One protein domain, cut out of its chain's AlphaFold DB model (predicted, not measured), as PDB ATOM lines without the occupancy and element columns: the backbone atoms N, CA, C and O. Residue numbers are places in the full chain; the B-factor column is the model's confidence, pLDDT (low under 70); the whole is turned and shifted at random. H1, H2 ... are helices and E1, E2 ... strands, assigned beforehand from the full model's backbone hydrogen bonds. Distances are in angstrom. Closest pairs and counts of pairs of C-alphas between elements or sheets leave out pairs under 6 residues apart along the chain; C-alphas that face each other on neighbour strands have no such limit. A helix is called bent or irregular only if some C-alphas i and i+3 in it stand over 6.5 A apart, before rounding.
ATOM      1  N   VAL A  74     -11.642   2.380  -9.459       91.62
ATOM      2  CA  VAL A  74     -10.860   2.877  -8.320       91.62
ATOM      3  C   VAL A  74     -10.378   1.701  -7.473       91.62
ATOM      4  O   VAL A  74     -11.177   0.881  -7.036       91.62
ATOM      5  N   GLY A  75      -9.070   1.640  -7.229       93.62
ATOM      6  CA  GLY A  75      -8.425   0.631  -6.384       93.62
ATOM      7  C   GLY A  75      -8.086   1.112  -4.979       93.62
ATOM      8  O   GLY A  75      -7.563   0.339  -4.181       93.62
ATOM      9  N   TRP A  76      -8.349   2.379  -4.660       96.06
ATOM     10  CA  TRP A  76      -8.191   2.890  -3.305       96.06
ATOM     11  C   TRP A  76      -9.413   2.514  -2.458       96.06
ATOM     12  O   TRP A  76     -10.537   2.900  -2.775       96.06
ATOM     13  N   LEU A  77      -9.188   1.758  -1.383       97.00
ATOM     14  CA  LEU A  77     -10.234   1.286  -0.479       97.00
ATOM     15  C   LEU A  77      -9.951   1.774   0.945       97.00
ATOM     16  O   LEU A  77      -8.903   1.478   1.526       97.00
ATOM     17  N   ALA A  78     -10.899   2.520   1.508       97.44
ATOM     18  CA  ALA A  78     -10.829   3.033   2.871       97.44
ATOM     19  C   ALA A  78     -11.421   2.056   3.889       97.44
ATOM     20  O   ALA A  78     -12.554   1.589   3.752       97.44
ATOM     21  N   GLY A  79     -10.670   1.835   4.961       97.19
ATOM     22  CA  GLY A  79     -11.145   1.195   6.173       97.19
ATOM     23  C   GLY A  79     -11.914   2.151   7.092       97.19
ATOM     24  O   GLY A  79     -12.030   3.355   6.828       97.19
ATOM     25  N   PRO A  80     -12.437   1.627   8.209       96.75
ATOM     26  CA  PRO A  80     -13.343   2.344   9.102       96.75
ATOM     27  C   PRO A  80     -12.706   3.531   9.838       96.75
ATOM     28  O   PRO A  80     -13.438   4.353  10.388       96.75
ATOM     29  N   VAL A  81     -11.373   3.669   9.846       95.88
ATOM     30  CA  VAL A  81     -10.708   4.888  10.352       95.88
ATOM     31  C   VAL A  81     -11.119   6.112   9.523       95.88
ATOM     32  O   VAL A  81     -11.268   7.201  10.074       95.88
ATOM     33  N   LYS A  82     -11.384   5.940   8.220       93.00
ATOM     34  CA  LYS A  82     -11.877   6.994   7.322       93.00
ATOM     35  C   LYS A  82     -13.366   6.821   7.025       93.00
ATOM     36  O   LYS A  82     -13.748   6.595   5.879       93.00
ATOM     37  N   LYS A  83     -14.204   6.934   8.059       90.12
ATOM     38  CA  LYS A  83     -15.654   6.647   8.009       90.12
ATOM     39  C   LYS A  83     -16.368   7.201   6.770       90.12
ATOM     40  O   LYS A  83     -17.044   6.444   6.088       90.12
ATOM     41  N   ASP A  84     -16.159   8.473   6.433       92.12
ATOM     42  CA  ASP A  84     -16.866   9.131   5.320       92.12
ATOM     43  C   ASP A  84     -16.453   8.627   3.931       92.12
ATOM     44  O   ASP A  84     -17.158   8.852   2.943       92.12
ATOM     45  N   LEU A  85     -15.303   7.955   3.844       92.62
ATOM     46  CA  LEU A  85     -14.718   7.435   2.611       92.62
ATOM     47  C   LEU A  85     -14.826   5.911   2.504       92.62
ATOM     48  O   LEU A  85     -14.639   5.374   1.415       92.62
ATOM     49  N   SER A  86     -15.129   5.226   3.607       94.19
ATOM     50  CA  SER A  86     -15.252   3.774   3.641       94.19
ATOM     51  C   SER A  86     -16.492   3.321   2.874       94.19
ATOM     52  O   SER A  86     -17.621   3.684   3.201       94.19
ATOM     53  N   ALA A  87     -16.266   2.539   1.823       94.94
ATOM     54  CA  ALA A  87     -17.299   1.915   1.010       94.94
ATOM     55  C   ALA A  87     -16.734   0.622   0.405       94.94
ATOM     56  O   ALA A  87     -15.548   0.601   0.071       94.94
ATOM     57  N   PRO A  88     -17.535  -0.446   0.261       96.50
ATOM     58  CA  PRO A  88     -17.081  -1.658  -0.403       96.50
ATOM     59  C   PRO A  88     -16.957  -1.451  -1.917       96.50
ATOM     60  O   PRO A  88     -17.761  -0.746  -2.528       96.50
ATOM     61  N   LEU A  89     -16.000  -2.136  -2.541       96.69
ATOM     62  CA  LEU A  89     -16.015  -2.356  -3.983       96.69
ATOM     63  C   LEU A  89     -17.003  -3.486  -4.282       96.69
ATOM     64  O   LEU A  89     -16.765  -4.640  -3.924       96.69
ATOM     65  N   SER A  90     -18.114  -3.133  -4.925       97.12
ATOM     66  CA  SER A  90     -19.151  -4.087  -5.329       97.12
ATOM     67  C   SER A  90     -18.902  -4.544  -6.762       97.12
ATOM     68  O   SER A  90     -18.677  -3.715  -7.648       97.12
ATOM     69  N   ILE A  91     -18.937  -5.853  -6.990       97.50
ATOM     70  CA  ILE A  91     -18.646  -6.476  -8.277       97.50
ATOM     71  C   ILE A  91     -19.822  -7.376  -8.643       97.50
ATOM     72  O   ILE A  91     -20.039  -8.410  -8.013       97.50
ATOM     73  N   THR A  92     -20.565  -7.021  -9.689       97.50
ATOM     74  CA  THR A  92     -21.478  -7.984 -10.320       97.50
ATOM     75  C   THR A  92     -20.647  -9.071 -10.994       97.50
ATOM     76  O   THR A  92     -19.795  -8.759 -11.830       97.50
ATOM     77  N   TRP A  93     -20.902 -10.328 -10.653       96.62
ATOM     78  CA  TRP A  93     -20.132 -11.481 -11.099       96.62
ATOM     79  C   TRP A  93     -20.974 -12.357 -12.030       96.62
ATOM     80  O   TRP A  93     -21.780 -13.166 -11.588       96.62
ATOM     81  N   ASP A  94     -20.813 -12.175 -13.338       91.81
ATOM     82  CA  ASP A  94     -21.529 -12.920 -14.386       91.81
ATOM     83  C   ASP A  94     -20.556 -13.841 -15.139       91.81
ATOM     84  O   ASP A  94     -20.369 -13.762 -16.356       91.81
ATOM     85  N   GLU A  95     -19.851 -14.665 -14.362       87.31
ATOM     86  CA  GLU A  95     -18.950 -15.706 -14.866       87.31
ATOM     87  C   GLU A  95     -19.654 -17.068 -14.933       87.31
ATOM     88  O   GLU A  95     -19.431 -17.852 -15.851       87.31
ATOM     89  N   GLY A  96     -20.519 -17.368 -13.958       85.25
ATOM     90  CA  GLY A  96     -21.253 -18.634 -13.849       85.25
ATOM     91  C   GLY A  96     -20.395 -19.846 -13.454       85.25
ATOM     92  O   GLY A  96     -20.870 -20.706 -12.712       85.25
ATOM     93  N   ALA A  97     -19.134 -19.903 -13.882       90.25
ATOM     94  CA  ALA A  97     -18.177 -20.955 -13.551       90.25
ATOM     95  C   ALA A  97     -17.324 -20.625 -12.311       90.25
ATOM     96  O   ALA A  97     -17.191 -19.471 -11.900       90.25
ATOM     97  N   ALA A  98     -16.721 -21.664 -11.723       94.44
ATOM     98  CA  ALA A  98     -15.688 -21.489 -10.707       94.44
ATOM     99  C   ALA A  98     -14.467 -20.793 -11.323       94.44
ATOM    100  O   ALA A  98     -14.093 -21.059 -12.468       94.44
ATOM    101  N   SER A  99     -13.855 -19.893 -10.565       96.81
ATOM    102  CA  SER A  99     -12.760 -19.045 -11.040       96.81
ATOM    103  C   SER A  99     -11.883 -18.605  -9.874       96.81
ATOM    104  O   SER A  99     -12.269 -18.750  -8.720       96.81
ATOM    105  N   THR A 100     -10.706 -18.054 -10.162       97.69
ATOM    106  CA  THR A 100      -9.830 -17.477  -9.134       97.69
ATOM    107  C   THR A 100      -9.718 -15.976  -9.363       97.69
ATOM    108  O   THR A 100      -9.263 -15.543 -10.425       97.69
ATOM    109  N   LEU A 101     -10.117 -15.184  -8.367       98.25
ATOM    110  CA  LEU A 101      -9.899 -13.742  -8.318       98.25
ATOM    111  C   LEU A 101      -8.515 -13.461  -7.727       98.25
ATOM    112  O   LEU A 101      -8.188 -13.907  -6.628       98.25
ATOM    113  N   ARG A 102      -7.717 -12.664  -8.432       98.25
ATOM    114  CA  ARG A 102      -6.449 -12.124  -7.951       98.25
ATOM    115  C   ARG A 102      -6.598 -10.653  -7.594       98.25
ATOM    116  O   ARG A 102      -7.032  -9.850  -8.420       98.25
ATOM    117  N   LEU A 103      -6.161 -10.298  -6.390       98.19
ATOM    118  CA  LEU A 103      -5.991  -8.918  -5.940       98.19
ATOM    119  C   LEU A 103      -4.493  -8.601  -5.861       98.19
ATOM    120  O   LEU A 103      -3.796  -9.189  -5.030       98.19
ATOM    121  N   ARG A 104      -3.992  -7.656  -6.670       97.38
ATOM    122  CA  ARG A 104      -2.618  -7.141  -6.529       97.38
ATOM    123  C   ARG A 104      -2.597  -6.038  -5.477       97.38
ATOM    124  O   ARG A 104      -2.921  -4.886  -5.772       97.38
ATOM    125  N   ILE A 105      -2.215  -6.378  -4.253       98.00
ATOM    126  CA  ILE A 105      -2.089  -5.425  -3.150       98.00
ATOM    127  C   ILE A 105      -0.864  -4.542  -3.392       98.00
ATOM    128  O   ILE A 105       0.264  -5.025  -3.477       98.00
ATOM    129  N   GLY A 106      -1.104  -3.240  -3.523       96.62
ATOM    130  CA  GLY A 106      -0.087  -2.211  -3.685       96.62
ATOM    131  C   GLY A 106       0.350  -1.661  -2.333       96.62
ATOM    132  O   GLY A 106       0.995  -2.347  -1.542       96.62
ATOM    133  N   THR A 107       0.020  -0.402  -2.062       97.25
ATOM    134  CA  THR A 107       0.385   0.269  -0.808       97.25
ATOM    135  C   THR A 107      -0.687   0.076   0.258       97.25
ATOM    136  O   THR A 107      -1.866   0.302   0.001       97.25
ATOM    137  N   VAL A 108      -0.275  -0.265   1.475       98.19
ATOM    138  CA  VAL A 108      -1.136  -0.281   2.667       98.19
ATOM    139  C   VAL A 108      -0.686   0.835   3.604       98.19
ATOM    140  O   VAL A 108       0.512   1.065   3.753       98.19
ATOM    141  N   SER A 109      -1.631   1.519   4.248       97.94
ATOM    142  CA  SER A 109      -1.345   2.510   5.289       97.94
ATOM    143  C   SER A 109      -1.588   1.936   6.671       97.94
ATOM    144  O   SER A 109      -2.703   1.512   6.960       97.94
ATOM    145  N   GLN A 110      -0.556   1.961   7.520       97.12
ATOM    146  CA  GLN A 110      -0.535   1.510   8.915       97.12
ATOM    147  C   GLN A 110      -0.977   0.052   9.127       97.12
ATOM    148  O   GLN A 110      -0.166  -0.795   9.482       97.12
ATOM    149  N   GLN A 111      -2.257  -0.243   8.945       97.88
ATOM    150  CA  GLN A 111      -2.825  -1.580   8.879       97.88
ATOM    151  C   GLN A 111      -4.173  -1.525   8.151       97.88
ATOM    152  O   GLN A 111      -4.873  -0.512   8.211       97.88
ATOM    153  N   ILE A 112      -4.572  -2.629   7.527       98.50
ATOM    154  CA  ILE A 112      -5.896  -2.808   6.921       98.50
ATOM    155  C   ILE A 112      -6.352  -4.260   7.115       98.50
ATOM    156  O   ILE A 112      -5.531  -5.175   7.095       98.50
ATOM    157  N   HIS A 113      -7.647  -4.490   7.311       98.62
ATOM    158  CA  HIS A 113      -8.255  -5.823   7.315       98.62
ATOM    159  C   HIS A 113      -9.279  -5.874   6.194       98.62
ATOM    160  O   HIS A 113     -10.301  -5.196   6.259       98.62
ATOM    161  N   LEU A 114      -8.964  -6.631   5.148       98.69
ATOM    162  CA  LEU A 114      -9.828  -6.816   3.991       98.69
ATOM    163  C   LEU A 114     -10.687  -8.058   4.175       98.69
ATOM    164  O   LEU A 114     -10.201  -9.061   4.687       98.69
ATOM    165  N   GLN A 115     -11.933  -7.991   3.721       98.69
ATOM    166  CA  GLN A 115     -12.844  -9.123   3.627       98.69
ATOM    167  C   GLN A 115     -13.512  -9.108   2.255       98.69
ATOM    168  O   GLN A 115     -14.034  -8.077   1.826       98.69
ATOM    169  N   LEU A 116     -13.500 -10.258   1.588       98.75
ATOM    170  CA  LEU A 116     -14.279 -10.524   0.391       98.75
ATOM    171  C   LEU A 116     -15.473 -11.401   0.763       98.75
ATOM    172  O   LEU A 116     -15.323 -12.449   1.399       98.75
ATOM    173  N   LYS A 117     -16.655 -10.975   0.332       98.69
ATOM    174  CA  LYS A 117     -17.887 -11.754   0.413       98.69
ATOM    175  C   LYS A 117     -18.334 -12.185  -0.976       98.69
ATOM    176  O   LYS A 117     -18.210 -11.385  -1.901       98.69
ATOM    177  N   ALA A 118     -18.884 -13.388  -1.086       98.25
ATOM    178  CA  ALA A 118     -19.622 -13.867  -2.249       98.25
ATOM    179  C   ALA A 118     -21.090 -14.049  -1.860       98.25
ATOM    180  O   ALA A 118     -21.385 -14.722  -0.876       98.25
ATOM    181  N   ASP A 119     -21.994 -13.390  -2.586       97.88
ATOM    182  CA  ASP A 119     -23.442 -13.414  -2.335       97.88
ATOM    183  C   ASP A 119     -23.819 -13.139  -0.858       97.88
ATOM    184  O   ASP A 119     -24.765 -13.698  -0.310       97.88
ATOM    185  N   GLY A 120     -23.053 -12.259  -0.198       96.88
ATOM    186  CA  GLY A 120     -23.244 -11.858   1.202       96.88
ATOM    187  C   GLY A 120     -22.442 -12.660   2.236       96.88
ATOM    188  O   GLY A 120     -22.214 -12.150   3.339       96.88
ATOM    189  N   GLU A 121     -21.930 -13.835   1.872       97.75
ATOM    190  CA  GLU A 121     -21.177 -14.720   2.766       97.75
ATOM    191  C   GLU A 121     -19.662 -14.467   2.678       97.75
ATOM    192  O   GLU A 121     -19.118 -14.396   1.573       97.75
ATOM    193  N   PRO A 122     -18.937 -14.313   3.805       98.12
ATOM    194  CA  PRO A 122     -17.481 -14.175   3.789       98.12
ATOM    195  C   PRO A 122     -16.800 -15.422   3.217       98.12
ATOM    196  O   PRO A 122     -16.960 -16.517   3.752       98.12
ATOM    197  N   ILE A 123     -15.995 -15.243   2.169       98.25
ATOM    198  CA  ILE A 123     -15.205 -16.324   1.550       98.25
ATOM    199  C   ILE A 123     -13.700 -16.143   1.740       98.25
ATOM    200  O   ILE A 123     -12.934 -17.088   1.578       98.25
ATOM    201  N   TRP A 124     -13.267 -14.931   2.084       98.75
ATOM    202  CA  TRP A 124     -11.867 -14.623   2.328       98.75
ATOM    203  C   TRP A 124     -11.735 -13.385   3.205       98.75
ATOM    204  O   TRP A 124     -12.480 -12.417   3.046       98.75
ATOM    205  N   ASP A 125     -10.747 -13.379   4.088       98.38
ATOM    206  CA  ASP A 125     -10.309 -12.185   4.786       98.38
ATOM    207  C   ASP A 125      -8.802 -12.227   5.053       98.38
ATOM    208  O   ASP A 125      -8.190 -13.289   5.167       98.38
ATOM    209  N   ARG A 126      -8.177 -11.051   5.124       98.38
ATOM    210  CA  ARG A 126      -6.756 -10.934   5.461       98.38
ATOM    211  C   ARG A 126      -6.437  -9.595   6.092       98.38
ATOM    212  O   ARG A 126      -6.872  -8.539   5.626       98.38
ATOM    213  N   LYS A 127      -5.609  -9.643   7.133       98.31
ATOM    214  CA  LYS A 127      -5.034  -8.465   7.777       98.31
ATOM    215  C   LYS A 127      -3.633  -8.193   7.235       98.31
ATOM    216  O   LYS A 127      -2.805  -9.094   7.192       98.31
ATOM    217  N   PHE A 128      -3.368  -6.941   6.887       98.31
ATOM    218  CA  PHE A 128      -2.050  -6.430   6.528       98.31
ATOM    219  C   PHE A 128      -1.643  -5.390   7.569       98.31
ATOM    220  O   PHE A 128      -2.446  -4.528   7.932       98.31
ATOM    221  N   VAL A 129      -0.414  -5.474   8.068       97.69
ATOM    222  CA  VAL A 129       0.118  -4.591   9.112       97.69
ATOM    223  C   VAL A 129       1.473  -4.071   8.659       97.69
ATOM    224  O   VAL A 129       2.384  -4.855   8.422       97.69
ATOM    225  N   CYS A 130       1.603  -2.754   8.535       97.69
ATOM    226  CA  CYS A 130       2.850  -2.102   8.163       97.69
ATOM    227  C   CYS A 130       3.785  -1.959   9.368       97.69
ATOM    228  O   CYS A 130       3.351  -1.838  10.514       97.69
ATOM    229  N   GLY A 131       5.080  -1.892   9.086       96.38
ATOM    230  CA  GLY A 131       6.127  -1.684  10.078       96.38
ATOM    231  C   GLY A 131       7.434  -1.208   9.451       96.38
ATOM    232  O   GLY A 131       7.528  -1.006   8.239       96.38
ATOM    233  N   SER A 132       8.441  -1.019  10.297       95.50
ATOM    234  CA  SER A 132       9.816  -0.765   9.873       95.50
ATOM    235  C   SER A 132      10.496  -2.046   9.385       95.50
ATOM    236  O   SER A 132      10.095  -3.147   9.746       95.50
ATOM    237  N   GLY A 133      11.571  -1.896   8.609       90.75
ATOM    238  CA  GLY A 133      12.434  -3.018   8.233       90.75
ATOM    239  C   GLY A 133      11.795  -3.994   7.242       90.75
ATOM    240  O   GLY A 133      11.098  -3.581   6.311       90.75
ATOM    241  N   GLU A 134      12.095  -5.279   7.423       91.00
ATOM    242  CA  GLU A 134      11.622  -6.381   6.581       91.00
ATOM    243  C   GLU A 134      10.265  -6.914   7.059       91.00
ATOM    244  O   GLU A 134       9.944  -6.897   8.246       91.00
ATOM    245  N   GLY A 135       9.471  -7.411   6.116       92.75
ATOM    246  CA  GLY A 135       8.166  -8.007   6.365       92.75
ATOM    247  C   GLY A 135       7.621  -8.625   5.085       92.75
ATOM    248  O   GLY A 135       8.360  -8.848   4.131       92.75
ATOM    249  N   GLU A 136       6.311  -8.854   5.026       93.56
ATOM    250  CA  GLU A 136       5.650  -9.345   3.807       93.56
ATOM    251  C   GLU A 136       5.661  -8.329   2.646       93.56
ATOM    252  O   GLU A 136       5.228  -8.640   1.537       93.56
ATOM    253  N   TRP A 137       6.101  -7.097   2.906       96.62
ATOM    254  CA  TRP A 137       6.160  -6.025   1.928       96.62
ATOM    255  C   TRP A 137       7.485  -5.994   1.173       96.62
ATOM    256  O   TRP A 137       8.554  -6.250   1.723       96.62
ATOM    257  N   LYS A 138       7.426  -5.556  -0.082       95.19
ATOM    258  CA  LYS A 138       8.601  -5.286  -0.913       95.19
ATOM    259  C   LYS A 138       9.404  -4.089  -0.414       95.19
ATOM    260  O   LYS A 138      10.629  -4.073  -0.522       95.19
ATOM    261  N   LYS A 139       8.725  -3.059   0.102       96.06
ATOM    262  CA  LYS A 139       9.383  -1.833   0.565       96.06
ATOM    263  C   LYS A 139       8.649  -1.187   1.732       96.06
ATOM    264  O   LYS A 139       7.464  -0.872   1.635       96.06
ATOM    265  N   ALA A 140       9.384  -0.922   2.811       96.50
ATOM    266  CA  ALA A 140       8.901  -0.092   3.906       96.50
ATOM    267  C   ALA A 140       9.061   1.397   3.576       96.50
ATOM    268  O   ALA A 140      10.090   1.817   3.037       96.50
ATOM    269  N   ARG A 141       8.070   2.214   3.937       96.31
ATOM    270  CA  ARG A 141       8.165   3.677   3.825       96.31
ATOM    271  C   ARG A 141       7.571   4.334   5.057       96.31
ATOM    272  O   ARG A 141       6.374   4.233   5.308       96.31
ATOM    273  N   PHE A 142       8.407   5.057   5.788       96.81
ATOM    274  CA  PHE A 142       7.951   5.913   6.871       96.81
ATOM    275  C   PHE A 142       7.429   7.241   6.312       96.81
ATOM    276  O   PHE A 142       8.038   7.833   5.418       96.81
ATOM    277  N   VAL A 143       6.284   7.698   6.815       95.62
ATOM    278  CA  VAL A 143       5.651   8.960   6.428       95.62
ATOM    279  C   VAL A 143       5.694   9.906   7.619       95.62
ATOM    280  O   VAL A 143       4.846   9.842   8.510       95.62
ATOM    281  N   GLU A 144       6.686  10.800   7.618       94.00
ATOM    282  CA  GLU A 144       6.990  11.696   8.742       94.00
ATOM    283  C   GLU A 144       5.804  12.567   9.162       94.00
ATOM    284  O   GLU A 144       5.542  12.707  10.352       94.00
ATOM    285  N   GLN A 145       5.036  13.095   8.204       94.69
ATOM    286  CA  GLN A 145       3.889  13.963   8.492       94.69
ATOM    287  C   GLN A 145       2.868  13.316   9.442       94.69
ATOM    288  O   GLN A 145       2.247  14.010  10.243       94.69
ATOM    289  N   TRP A 146       2.699  11.995   9.354       92.44
ATOM    290  CA  TRP A 146       1.696  11.249  10.116       92.44
ATOM    291  C   TRP A 146       2.308  10.296  11.144       92.44
ATOM    292  O   TRP A 146       1.567   9.667  11.889       92.44
ATOM    293  N   GLN A 147       3.640  10.182  11.189       96.19
ATOM    294  CA  GLN A 147       4.369   9.247  12.053       96.19
ATOM    295  C   GLN A 147       3.889   7.789  11.896       96.19
ATOM    296  O   GLN A 147       3.792   7.036  12.865       96.19
ATOM    297  N   ILE A 148       3.582   7.379  10.661       96.50
ATOM    298  CA  ILE A 148       3.132   6.017  10.323       96.50
ATOM    299  C   ILE A 148       3.991   5.397   9.226       96.50
ATOM    300  O   ILE A 148       4.673   6.092   8.474       96.50
ATOM    301  N   TYR A 149       3.886   4.078   9.088       97.75
ATOM    302  CA  TYR A 149       4.402   3.348   7.936       97.75
ATOM    303  C   TYR A 149       3.318   3.174   6.868       97.75
ATOM    304  O   TYR A 149       2.177   2.831   7.180       97.75
ATOM    305  N   GLN A 150       3.692   3.397   5.609       97.56
ATOM    306  CA  GLN A 150       2.903   3.072   4.423       97.56
ATOM    307  C   GLN A 150       3.711   2.125   3.537       97.56
ATOM    308  O   GLN A 150       4.511   2.571   2.717       97.56
ATOM    309  N   ASN A 151       3.549   0.820   3.721       98.19
ATOM    310  CA  ASN A 151       4.413  -0.157   3.064       98.19
ATOM    311  C   ASN A 151       3.856  -0.575   1.698       98.19
ATOM    312  O   ASN A 151       2.645  -0.705   1.513       98.19
ATOM    313  N   GLU A 152       4.752  -0.782   0.735       96.50
ATOM    314  CA  GLU A 152       4.448  -1.307  -0.596       96.50
ATOM    315  C   GLU A 152       4.534  -2.831  -0.551       96.50
ATOM    316  O   GLU A 152       5.630  -3.391  -0.477       96.50
ATOM    317  N   TYR A 153       3.380  -3.493  -0.560       97.00
ATOM    318  CA  TYR A 153       3.296  -4.949  -0.517       97.00
ATOM    319  C   TYR A 153       3.696  -5.572  -1.850       97.00
ATOM    320  O   TYR A 153       4.529  -6.469  -1.860       97.00
ATOM    321  N   ASP A 154       3.145  -5.057  -2.955       93.81
ATOM    322  CA  ASP A 154       3.376  -5.569  -4.311       93.81
ATOM    323  C   ASP A 154       3.183  -7.098  -4.383       93.81
ATOM    324  O   ASP A 154       4.038  -7.846  -4.861       93.81
ATOM    325  N   MET A 155       2.048  -7.558  -3.848       95.56
ATOM    326  CA  MET A 155       1.753  -8.969  -3.588       95.56
ATOM    327  C   MET A 155       0.400  -9.371  -4.166       95.56
ATOM    328  O   MET A 155      -0.565  -8.613  -4.085       95.56
ATOM    329  N   ASP A 156       0.313 -10.591  -4.690       98.00
ATOM    330  CA  ASP A 156      -0.945 -11.180  -5.135       98.00
ATOM    331  C   ASP A 156      -1.637 -11.958  -4.010       98.00
ATOM    332  O   ASP A 156      -1.040 -12.813  -3.358       98.00
ATOM    333  N   CYS A 157      -2.922 -11.674  -3.804       98.31
ATOM    334  CA  CYS A 157      -3.829 -12.528  -3.044       98.31
ATOM    335  C   CYS A 157      -4.734 -13.263  -4.032       98.31
ATOM    336  O   CYS A 157      -5.450 -12.613  -4.791       98.31
ATOM    337  N   LEU A 158      -4.679 -14.595  -4.025       98.25
ATOM    338  CA  LEU A 158      -5.507 -15.463  -4.863       98.25
ATOM    339  C   LEU A 158      -6.676 -15.986  -4.038       98.25
ATOM    340  O   LEU A 158      -6.477 -16.460  -2.919       98.25
ATOM    341  N   ILE A 159      -7.883 -15.849  -4.573       98.50
ATOM    342  CA  ILE A 159      -9.127 -16.151  -3.871       98.50
ATOM    343  C   ILE A 159     -10.009 -16.966  -4.808       98.50
ATOM    344  O   ILE A 159     -10.357 -16.499  -5.893       98.50
ATOM    345  N   ASP A 160     -10.369 -18.176  -4.393       97.88
ATOM    346  CA  ASP A 160     -11.263 -19.027  -5.172       97.88
ATOM    347  C   ASP A 160     -12.703 -18.526  -5.055       97.88
ATOM    348  O   ASP A 160     -13.235 -18.325  -3.961       97.88
ATOM    349  N   ILE A 161     -13.330 -18.316  -6.208       97.94
ATOM    350  CA  ILE A 161     -14.706 -17.862  -6.344       97.94
ATOM    351  C   ILE A 161     -15.579 -19.068  -6.712       97.94
ATOM    352  O   ILE A 161     -15.371 -19.671  -7.775       97.94
ATOM    353  N   PRO A 162     -16.560 -19.438  -5.867       95.38
ATOM    354  CA  PRO A 162     -17.450 -20.559  -6.139       95.38
ATOM    355  C   PRO A 162     -18.238 -20.388  -7.442       95.38
ATOM    356  O   PRO A 162     -18.658 -19.284  -7.801       95.38
ATOM    357  N   ALA A 163     -18.501 -21.502  -8.127       95.31
ATOM    358  CA  ALA A 163     -19.397 -21.506  -9.279       95.31
ATOM    359  C   ALA A 163     -20.800 -21.018  -8.882       95.31
ATOM    360  O   ALA A 163     -21.281 -21.302  -7.787       95.31
ATOM    361  N   GLY A 164     -21.464 -20.299  -9.787       95.31
ATOM    362  CA  GLY A 164     -22.793 -19.737  -9.543       95.31
ATOM    363  C   GLY A 164     -22.836 -18.457  -8.701       95.31
ATOM    364  O   GLY A 164     -23.928 -17.904  -8.572       95.31
ATOM    365  N   THR A 165     -21.694 -17.968  -8.192       97.62
ATOM    366  CA  THR A 165     -21.598 -16.658  -7.518       97.62
ATOM    367  C   THR A 165     -22.132 -15.550  -8.422       97.62
ATOM    368  O   THR A 165     -21.801 -15.530  -9.609       97.62
ATOM    369  N   ARG A 166     -22.930 -14.624  -7.873       97.44
ATOM    370  CA  ARG A 166     -23.536 -13.509  -8.631       97.44
ATOM    371  C   ARG A 166     -23.015 -12.142  -8.223       97.44
ATOM    372  O   ARG A 166     -23.026 -11.211  -9.031       97.44
ATOM    373  N   GLU A 167     -22.568 -12.006  -6.986       97.94
ATOM    374  CA  GLU A 167     -22.063 -10.757  -6.442       97.94
ATOM    375  C   GLU A 167     -20.829 -11.005  -5.582       97.94
ATOM    376  O   GLU A 167     -20.809 -11.902  -4.739       97.94
ATOM    377  N   LEU A 168     -19.811 -10.164  -5.761       98.50
ATOM    378  CA  LEU A 168     -18.702 -10.049  -4.827       98.50
ATOM    379  C   LEU A 168     -18.709  -8.671  -4.170       98.50
ATOM    380  O   LEU A 168     -18.956  -7.654  -4.819       98.50
ATOM    381  N   SER A 169     -18.363  -8.633  -2.888       98.31
ATOM    382  CA  SER A 169     -18.189  -7.391  -2.138       98.31
ATOM    383  C   SER A 169     -16.851  -7.413  -1.414       98.31
ATOM    384  O   SER A 169     -16.651  -8.211  -0.498       98.31
ATOM    385  N   LEU A 170     -15.922  -6.556  -1.844       98.50
ATOM    386  CA  LEU A 170     -14.622  -6.378  -1.201       98.50
ATOM    387  C   LEU A 170     -14.658  -5.135  -0.314       98.50
ATOM    388  O   LEU A 170     -14.799  -4.016  -0.808       98.50
ATOM    389  N   ALA A 171     -14.488  -5.317   0.989       97.81
ATOM    390  CA  ALA A 171     -14.518  -4.234   1.961       97.81
ATOM    391  C   ALA A 171     -13.285  -4.253   2.863       97.81
ATOM    392  O   ALA A 171     -12.750  -5.311   3.195       97.81
ATOM    393  N   ALA A 172     -12.871  -3.074   3.319       97.88
ATOM    394  CA  ALA A 172     -11.969  -2.954   4.450       97.88
ATOM    395  C   ALA A 172     -12.795  -2.891   5.742       97.88
ATOM    396  O   ALA A 172     -13.403  -1.869   6.054       97.88
ATOM    397  N   ILE A 173     -12.818  -3.990   6.494       97.88
ATOM    398  CA  ILE A 173     -13.571  -4.122   7.751       97.88
ATOM    399  C   ILE A 173     -12.798  -3.592   8.970       97.88
ATOM    400  O   ILE A 173     -13.357  -3.451  10.054       97.88
ATOM    401  N   GLY A 174     -11.518  -3.255   8.795       98.12
ATOM    402  CA  GLY A 174     -10.654  -2.688   9.830       98.12
ATOM    403  C   GLY A 174      -9.485  -1.907   9.231       98.12
ATOM    404  O   GLY A 174      -9.069  -2.189   8.110       98.12
ATOM    405  N   GLY A 175      -8.938  -0.946   9.980       97.81
ATOM    406  CA  GLY A 175      -7.734  -0.198   9.594       97.81
ATOM    407  C   GLY A 175      -7.966   1.085   8.785       97.81
ATOM    408  O   GLY A 175      -9.068   1.639   8.789       97.81
ATOM    409  N   ASP A 176      -6.894   1.582   8.156       97.62
ATOM    410  CA  ASP A 176      -6.827   2.911   7.527       97.62
ATOM    411  C   ASP A 176      -7.206   2.894   6.040       97.62
ATOM    412  O   ASP A 176      -8.360   3.150   5.705       97.62
ATOM    413  N   TRP A 177      -6.279   2.588   5.130       98.00
ATOM    414  CA  TRP A 177      -6.593   2.409   3.705       98.00
ATOM    415  C   TRP A 177      -5.595   1.488   3.002       98.00
ATOM    416  O   TRP A 177      -4.477   1.266   3.477       98.00
ATOM    417  N   VAL A 178      -6.008   0.982   1.839       98.25
ATOM    418  CA  VAL A 178      -5.180   0.201   0.915       98.25
ATOM    419  C   VAL A 178      -5.347   0.694  -0.518       98.25
ATOM    420  O   VAL A 178      -6.402   1.199  -0.894       98.25
ATOM    421  N   ILE A 179      -4.302   0.529  -1.319       97.44
ATOM    422  CA  ILE A 179      -4.351   0.586  -2.773       97.44
ATOM    423  C   ILE A 179      -4.256  -0.842  -3.302       97.44
ATOM    424  O   ILE A 179      -3.289  -1.553  -3.034       97.44
ATOM    425  N   ILE A 180      -5.243  -1.235  -4.091       97.25
ATOM    426  CA  ILE A 180      -5.211  -2.410  -4.951       97.25
ATOM    427  C   ILE A 180      -4.824  -1.897  -6.340       97.25
ATOM    428  O   ILE A 180      -5.451  -0.973  -6.850       97.25
ATOM    429  N   ASN A 181      -3.760  -2.438  -6.928       92.69
ATOM    430  CA  ASN A 181      -3.209  -1.952  -8.199       92.69
ATOM    431  C   ASN A 181      -3.867  -2.612  -9.415       92.69
ATOM    432  O   ASN A 181      -3.977  -2.003 -10.476       92.69
ATOM    433  N   GLU A 182      -4.281  -3.870  -9.273       93.75
ATOM    434  CA  GLU A 182      -4.802  -4.678 -10.370       93.75
ATOM    435  C   GLU A 182      -5.789  -5.720  -9.837       93.75
ATOM    436  O   GLU A 182      -5.582  -6.279  -8.753       93.75
ATOM    437  N   LEU A 183      -6.835  -5.990 -10.619       95.62
ATOM    438  CA  LEU A 183      -7.667  -7.183 -10.472       95.62
ATOM    439  C   LEU A 183      -7.367  -8.139 -11.622       95.62
ATOM    440  O   LEU A 183      -7.200  -7.705 -12.763       95.62
ATOM    441  N   GLY A 184      -7.340  -9.432 -11.329       95.44
ATOM    442  CA  GLY A 184      -7.184 -10.489 -12.319       95.44
ATOM    443  C   GLY A 184      -8.188 -11.609 -12.097       95.44
ATOM    444  O   GLY A 184      -8.564 -11.873 -10.959       95.44
ATOM    445  N   VAL A 185      -8.643 -12.256 -13.167       96.81
ATOM    446  CA  VAL A 185      -9.495 -13.447 -13.068       96.81
ATOM    447  C   VAL A 185      -8.957 -14.546 -13.964       96.81
ATOM    448  O   VAL A 185      -8.829 -14.354 -15.177       96.81
ATOM    449  N   THR A 186      -8.696 -15.703 -13.365       96.06
ATOM    450  CA  THR A 186      -8.291 -16.922 -14.071       96.06
ATOM    451  C   THR A 186      -9.469 -17.887 -14.156       96.06
ATOM    452  O   THR A 186     -10.193 -18.088 -13.177       96.06
ATOM    453  N   ARG A 187      -9.667 -18.475 -15.343       91.75
ATOM    454  CA  ARG A 187     -10.803 -19.348 -15.683       91.75
ATOM    455  C   ARG A 187     -10.296 -20.586 -16.422       91.75
ATOM    456  O   ARG A 187     -10.129 -20.554 -17.643       91.75
ATOM    457  N   GLY A 188     -10.019 -21.661 -15.686       86.94
ATOM    458  CA  GLY A 188      -9.357 -22.841 -16.254       86.94
ATOM    459  C   GLY A 188      -8.065 -22.450 -16.983       86.94
ATOM    460  O   GLY A 188      -7.269 -21.684 -16.448       86.94
ATOM    461  N   ASP A 189      -7.910 -22.907 -18.227       87.25
ATOM    462  CA  ASP A 189      -6.716 -22.661 -19.051       87.25
ATOM    463  C   ASP A 189      -6.754 -21.342 -19.851       87.25
ATOM    464  O   ASP A 189      -5.907 -21.101 -20.715       87.25
ATOM    465  N   GLN A 190      -7.748 -20.477 -19.625       87.25
ATOM    466  CA  GLN A 190      -7.829 -19.202 -20.340       87.25
ATOM    467  C   GLN A 190      -6.777 -18.197 -19.841       87.25
ATOM    468  O   GLN A 190      -6.471 -18.171 -18.646       87.25
ATOM    469  N   PRO A 191      -6.286 -17.295 -20.717       87.12
ATOM    470  CA  PRO A 191      -5.486 -16.159 -20.283       87.12
ATOM    471  C   PRO A 191      -6.212 -15.345 -19.208       87.12
ATOM    472  O   PRO A 191      -7.411 -15.077 -19.318       87.12
ATOM    473  N   GLU A 192      -5.469 -14.930 -18.184       92.81
ATOM    474  CA  GLU A 192      -6.016 -14.140 -17.084       92.81
ATOM    475  C   GLU A 192      -6.593 -12.811 -17.601       92.81
ATOM    476  O   GLU A 192      -5.904 -12.029 -18.264       92.81
ATOM    477  N   ALA A 193      -7.850 -12.526 -17.257       90.62
ATOM    478  CA  ALA A 193      -8.481 -11.250 -17.560       90.62
ATOM    479  C   ALA A 193      -8.115 -10.216 -16.491       90.62
ATOM    480  O   ALA A 193      -8.606 -10.277 -15.363       90.62
ATOM    481  N   LYS A 194      -7.253  -9.261 -16.852       89.94
ATOM    482  CA  LYS A 194      -6.702  -8.261 -15.928       89.94
ATOM    483  C   LYS A 194      -7.253  -6.861 -16.185       89.94
ATOM    484  O   LYS A 194      -7.568  -6.517 -17.323       89.94
ATOM    485  N   VAL A 195      -7.314  -6.037 -15.142       87.56
ATOM    486  CA  VAL A 195      -7.591  -4.597 -15.249       87.56
ATOM    487  C   VAL A 195      -6.760  -3.809 -14.237       87.56
ATOM    488  O   VAL A 195      -6.721  -4.148 -13.055       87.56
ATOM    489  N   SER A 196      -6.099  -2.744 -14.703       86.69
ATOM    490  CA  SER A 196      -5.443  -1.771 -13.817       86.69
ATOM    491  C   SER A 196      -6.475  -0.951 -13.064       86.69
ATOM    492  O   SER A 196      -7.447  -0.479 -13.653       86.69
ATOM    493  N   LEU A 197      -6.203  -0.694 -11.795       89.19
ATOM    494  CA  LEU A 197      -7.020   0.163 -10.955       89.19
ATOM    495  C   LEU A 197      -6.381   1.551 -10.803       89.19
ATOM    496  O   LEU A 197      -5.160   1.698 -10.734       89.19
ATOM    497  N   LEU A 198      -7.210   2.588 -10.710       85.75
ATOM    498  CA  LEU A 198      -6.778   3.930 -10.349       85.75
ATOM    499  C   LEU A 198      -6.419   3.998  -8.867       85.75
ATOM    500  O   LEU A 198      -7.193   3.603  -7.997       85.75
ATOM    501  N   THR A 199      -5.274   4.603  -8.581       85.00
ATOM    502  CA  THR A 199      -4.711   4.722  -7.231       85.00
ATOM    503  C   THR A 199      -5.028   6.067  -6.567       85.00
ATOM    504  O   THR A 199      -4.376   6.466  -5.602       85.00
ATOM    505  N   THR A 200      -6.029   6.788  -7.084       83.56
ATOM    506  CA  THR A 200      -6.426   8.123  -6.621       83.56
ATOM    507  C   THR A 200      -6.883   8.087  -5.164       83.56
ATOM    508  O   THR A 200      -7.931   7.531  -4.839       83.56
ATOM    509  N   TYR A 201      -6.109   8.723  -4.285       87.75
ATOM    510  CA  TYR A 201      -6.431   8.830  -2.866       87.75
ATOM    511  C   TYR A 201      -7.777   9.533  -2.644       87.75
ATOM    512  O   TYR A 201      -8.032  10.594  -3.214       87.75
ATOM    513  N   GLY A 202      -8.618   8.961  -1.783       89.00
ATOM    514  CA  GLY A 202      -9.901   9.543  -1.389       89.00
ATOM    515  C   GLY A 202     -11.042   9.348  -2.391       89.00
ATOM    516  O   GLY A 202     -12.173   9.720  -2.083       89.00
ATOM    517  N   ALA A 203     -10.786   8.754  -3.561       87.94
ATOM    518  CA  ALA A 203     -11.849   8.375  -4.484       87.94
ATOM    519  C   ALA A 203     -12.632   7.179  -3.920       87.94
ATOM    520  O   ALA A 203     -12.039   6.220  -3.433       87.94
ATOM    521  N   LYS A 204     -13.966   7.223  -3.990       89.19
ATOM    522  CA  LYS A 204     -14.806   6.090  -3.582       89.19
ATOM    523  C   LYS A 204     -14.878   5.052  -4.706       89.19
ATOM    524  O   LYS A 204     -14.999   5.452  -5.868       89.19
ATOM    525  N   PRO A 205     -14.836   3.746  -4.391       91.44
ATOM    526  CA  PRO A 205     -15.107   2.718  -5.382       91.44
ATOM    527  C   PRO A 205     -16.545   2.844  -5.890       91.44
ATOM    528  O   PRO A 205     -17.476   3.065  -5.116       91.44
ATOM    529  N   MET A 206     -16.707   2.698  -7.201       91.94
ATOM    530  CA  MET A 206     -18.006   2.577  -7.858       91.94
ATOM    531  C   MET A 206     -18.263   1.103  -8.189       91.94
ATOM    532  O   MET A 206     -17.293   0.355  -8.349       91.94
ATOM    533  N   PRO A 207     -19.532   0.673  -8.309       94.44
ATOM    534  CA  PRO A 207     -19.847  -0.678  -8.749       94.44
ATOM    535  C   PRO A 207     -19.192  -1.005 -10.092       94.44
ATOM    536  O   PRO A 207     -19.169  -0.179 -11.009       94.44
ATOM    537  N   ILE A 208     -18.676  -2.223 -10.200       95.50
ATOM    538  CA  ILE A 208     -18.109  -2.768 -11.433       95.50
ATOM    539  C   ILE A 208     -18.761  -4.105 -11.765       95.50
ATOM    540  O   ILE A 208     -19.485  -4.691 -10.957       95.50
ATOM    541  N   ARG A 209     -18.501  -4.611 -12.965       94.88
ATOM    542  CA  ARG A 209     -18.985  -5.907 -13.426       94.88
ATOM    543  C   ARG A 209     -17.846  -6.707 -14.034       94.88
ATOM    544  O   ARG A 209     -17.013  -6.172 -14.761       94.88
ATOM    545  N   PHE A 210     -17.858  -8.004 -13.778       94.06
ATOM    546  CA  PHE A 210     -17.095  -8.978 -14.532       94.06
ATOM    547  C   PHE A 210     -18.065  -9.881 -15.283       94.06
ATOM    548  O   PHE A 210     -18.880 -10.558 -14.662       94.06
ATOM    549  N   ALA A 211     -18.036  -9.837 -16.613       91.50
ATOM    550  CA  ALA A 211     -18.965 -10.591 -17.448       91.50
ATOM    551  C   ALA A 211     -18.315 -10.960 -18.776       91.50
ATOM    552  O   ALA A 211     -17.577 -10.157 -19.356       91.50
ATOM    553  N   LYS A 212     -18.621 -12.160 -19.286       86.62
ATOM    554  CA  LYS A 212     -18.090 -12.661 -20.572       86.62
ATOM    555  C   LYS A 212     -16.561 -12.556 -20.649       86.62
ATOM    556  O   LYS A 212     -15.991 -12.207 -21.680       86.62
ATOM    557  N   GLY A 213     -15.915 -12.809 -19.517       86.56
ATOM    558  CA  GLY A 213     -14.474 -12.781 -19.362       86.56
ATOM    559  C   GLY A 213     -13.798 -11.406 -19.388       86.56
ATOM    560  O   GLY A 213     -12.574 -11.367 -19.519       86.56
ATOM    561  N   ALA A 214     -14.545 -10.305 -19.241       87.88
ATOM    562  CA  ALA A 214     -14.012  -8.943 -19.246       87.88
ATOM    563  C   ALA A 214     -14.520  -8.092 -18.070       87.88
ATOM    564  O   ALA A 214     -15.666  -8.220 -17.630       87.88
ATOM    565  N   TRP A 215     -13.663  -7.178 -17.609       90.62
ATOM    566  CA  TRP A 215     -13.997  -6.144 -16.629       90.62
ATOM    567  C   TRP A 215     -14.746  -4.983 -17.289       90.62
ATOM    568  O   TRP A 215     -14.361  -4.518 -18.361       90.62
ATOM    569  N   GLN A 216     -15.802  -4.508 -16.635       89.06
ATOM    570  CA  GLN A 216     -16.705  -3.463 -17.114       89.06
ATOM    571  C   GLN A 216     -17.054  -2.509 -15.968       89.06
ATOM    572  O   GLN A 216     -17.181  -2.924 -14.815       89.06
ATOM    573  N   CYS A 217     -17.259  -1.236 -16.285       88.88
ATOM    574  CA  CYS A 217     -17.848  -0.251 -15.386       88.88
ATOM    575  C   CYS A 217     -18.477   0.883 -16.202       88.88
ATOM    576  O   CYS A 217     -18.183   1.031 -17.387       88.88
ATOM    577  N   ASP A 218     -19.337   1.677 -15.565       85.19
ATOM    578  CA  ASP A 218     -20.040   2.775 -16.241       85.19
ATOM    579  C   ASP A 218     -19.098   3.929 -16.615       85.19
ATOM    580  O   ASP A 218     -19.326   4.641 -17.592       85.19
ATOM    581  N   ASN A 219     -18.020   4.108 -15.848       83.88
ATOM    582  CA  ASN A 219     -17.019   5.132 -16.107       83.88
ATOM    583  C   ASN A 219     -15.874   4.543 -16.920       83.88
ATOM    584  O   ASN A 219     -15.178   3.645 -16.461       83.88
TER     585      ASN A 219
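AT A GLANCE: This is residues 74 to 219 of the 319 residues of the protein "Glycoside hydrolase" of Lentisphaerae bacterium (UniProt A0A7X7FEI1). One strongly twisted sheet is doubled over on itself as a flattened barrel: the long strands E3 and E6, side by side, fold back and run through both layers, with E4, E2, E8 and E9 in one layer and E5 and E7 in the other. The layers come near each other again at E4 and E5 and at E7 and E9, while the short helix H1 packs on E6 near its bend and the long link of residues 130 to 147 makes one end of the longest axis. The printed part has 146 residues, with nine named strands and one named helix in the order E1 H1 E2 E3 E4 E5 E6 E7 E8 E9. The branched sheet is mixed, E2 and E8 being its parallel pair, and the class is mostly strand. The whole is compact, with a radius of gyration of the C-alphas of 15.1 A and spans of 47 by 32 by 27 A.

IN THESE COORDINATES: Find C-alpha 99 at (-12.760, -19.045, -11.040), where E3, residues 99 to 118, begins; it bends by 169 degrees at residue 102, passes C-alpha 107 at (0.385, 0.269, -0.808) and ends at C-alpha 118 at (-19.622, -13.867, -2.249), and its first and last C-alphas are 12.3 A apart. E6, residues 167 to 186, covers 16.9 A and bends by 153 degrees at residue 178. E5, residues 148 to 161, covers 34.1 A and bends by 65 degrees at residue 154; E4, residues 121 to 129, covers 24.4 A. E2 is residues 89 to 94, 15.8 A. Look for the shorter strands at 76 to 78, E1; 193 to 196, E7; 208 to 211, E8; and 214 to 216, E9. H1, residues 80 to 85, is irregular: C-alphas 81 and 84 are 9.0 A apart.

HOW THE PARTS SIT: Begin at E3 and E6, antiparallel, with N 102 and O 184 at 2.8 A and N 115 and O 171 at 2.9 A. On one side of E3 lie E4, with N 114 and O 126 at 2.9 A, and E5, with N 103 and O 157 at 2.9 A; E6 is on the other side. On one side of E6 lie E1, E2 and E7, antiparallel to it, with N 77 and O 178 at 2.9 A, N 91 and O 168 at 2.8 A, and N 185 and O 193 at 3.0 A. E8 is parallel to E2, N 92 and O 208 being 2.9 A apart, and forms a hairpin with E9, where N 209 and O 216 are 2.8 A apart. The closest C-alphas of E7 and E9, Ala 193 and Ala 214, are 6.2 A apart; those of E4 and E5, Trp 124 and Ile 159, are 6.9 A apart. H1 is on the sheet at a height of 8.3 A, only just over E1, on which 3 of its C-alphas fall; its closest C-alphas to E6 are Val 81 and Asp 176, 5.2 A apart. In H1, 0 of 2 O i to N i+4 pairs and 1 of 3 O i to N i+3 pairs are within hydrogen-bond range.

THE WHOLE: The C-alphas of Gly 96 and Glu 144, the two farthest apart, are 47.2 A apart. The links E4 to E5 and E7 to E8 are long, with 18 and 11 residues. The printed part has no cut; its mean pLDDT is 94.7, and no printed residue is under 70.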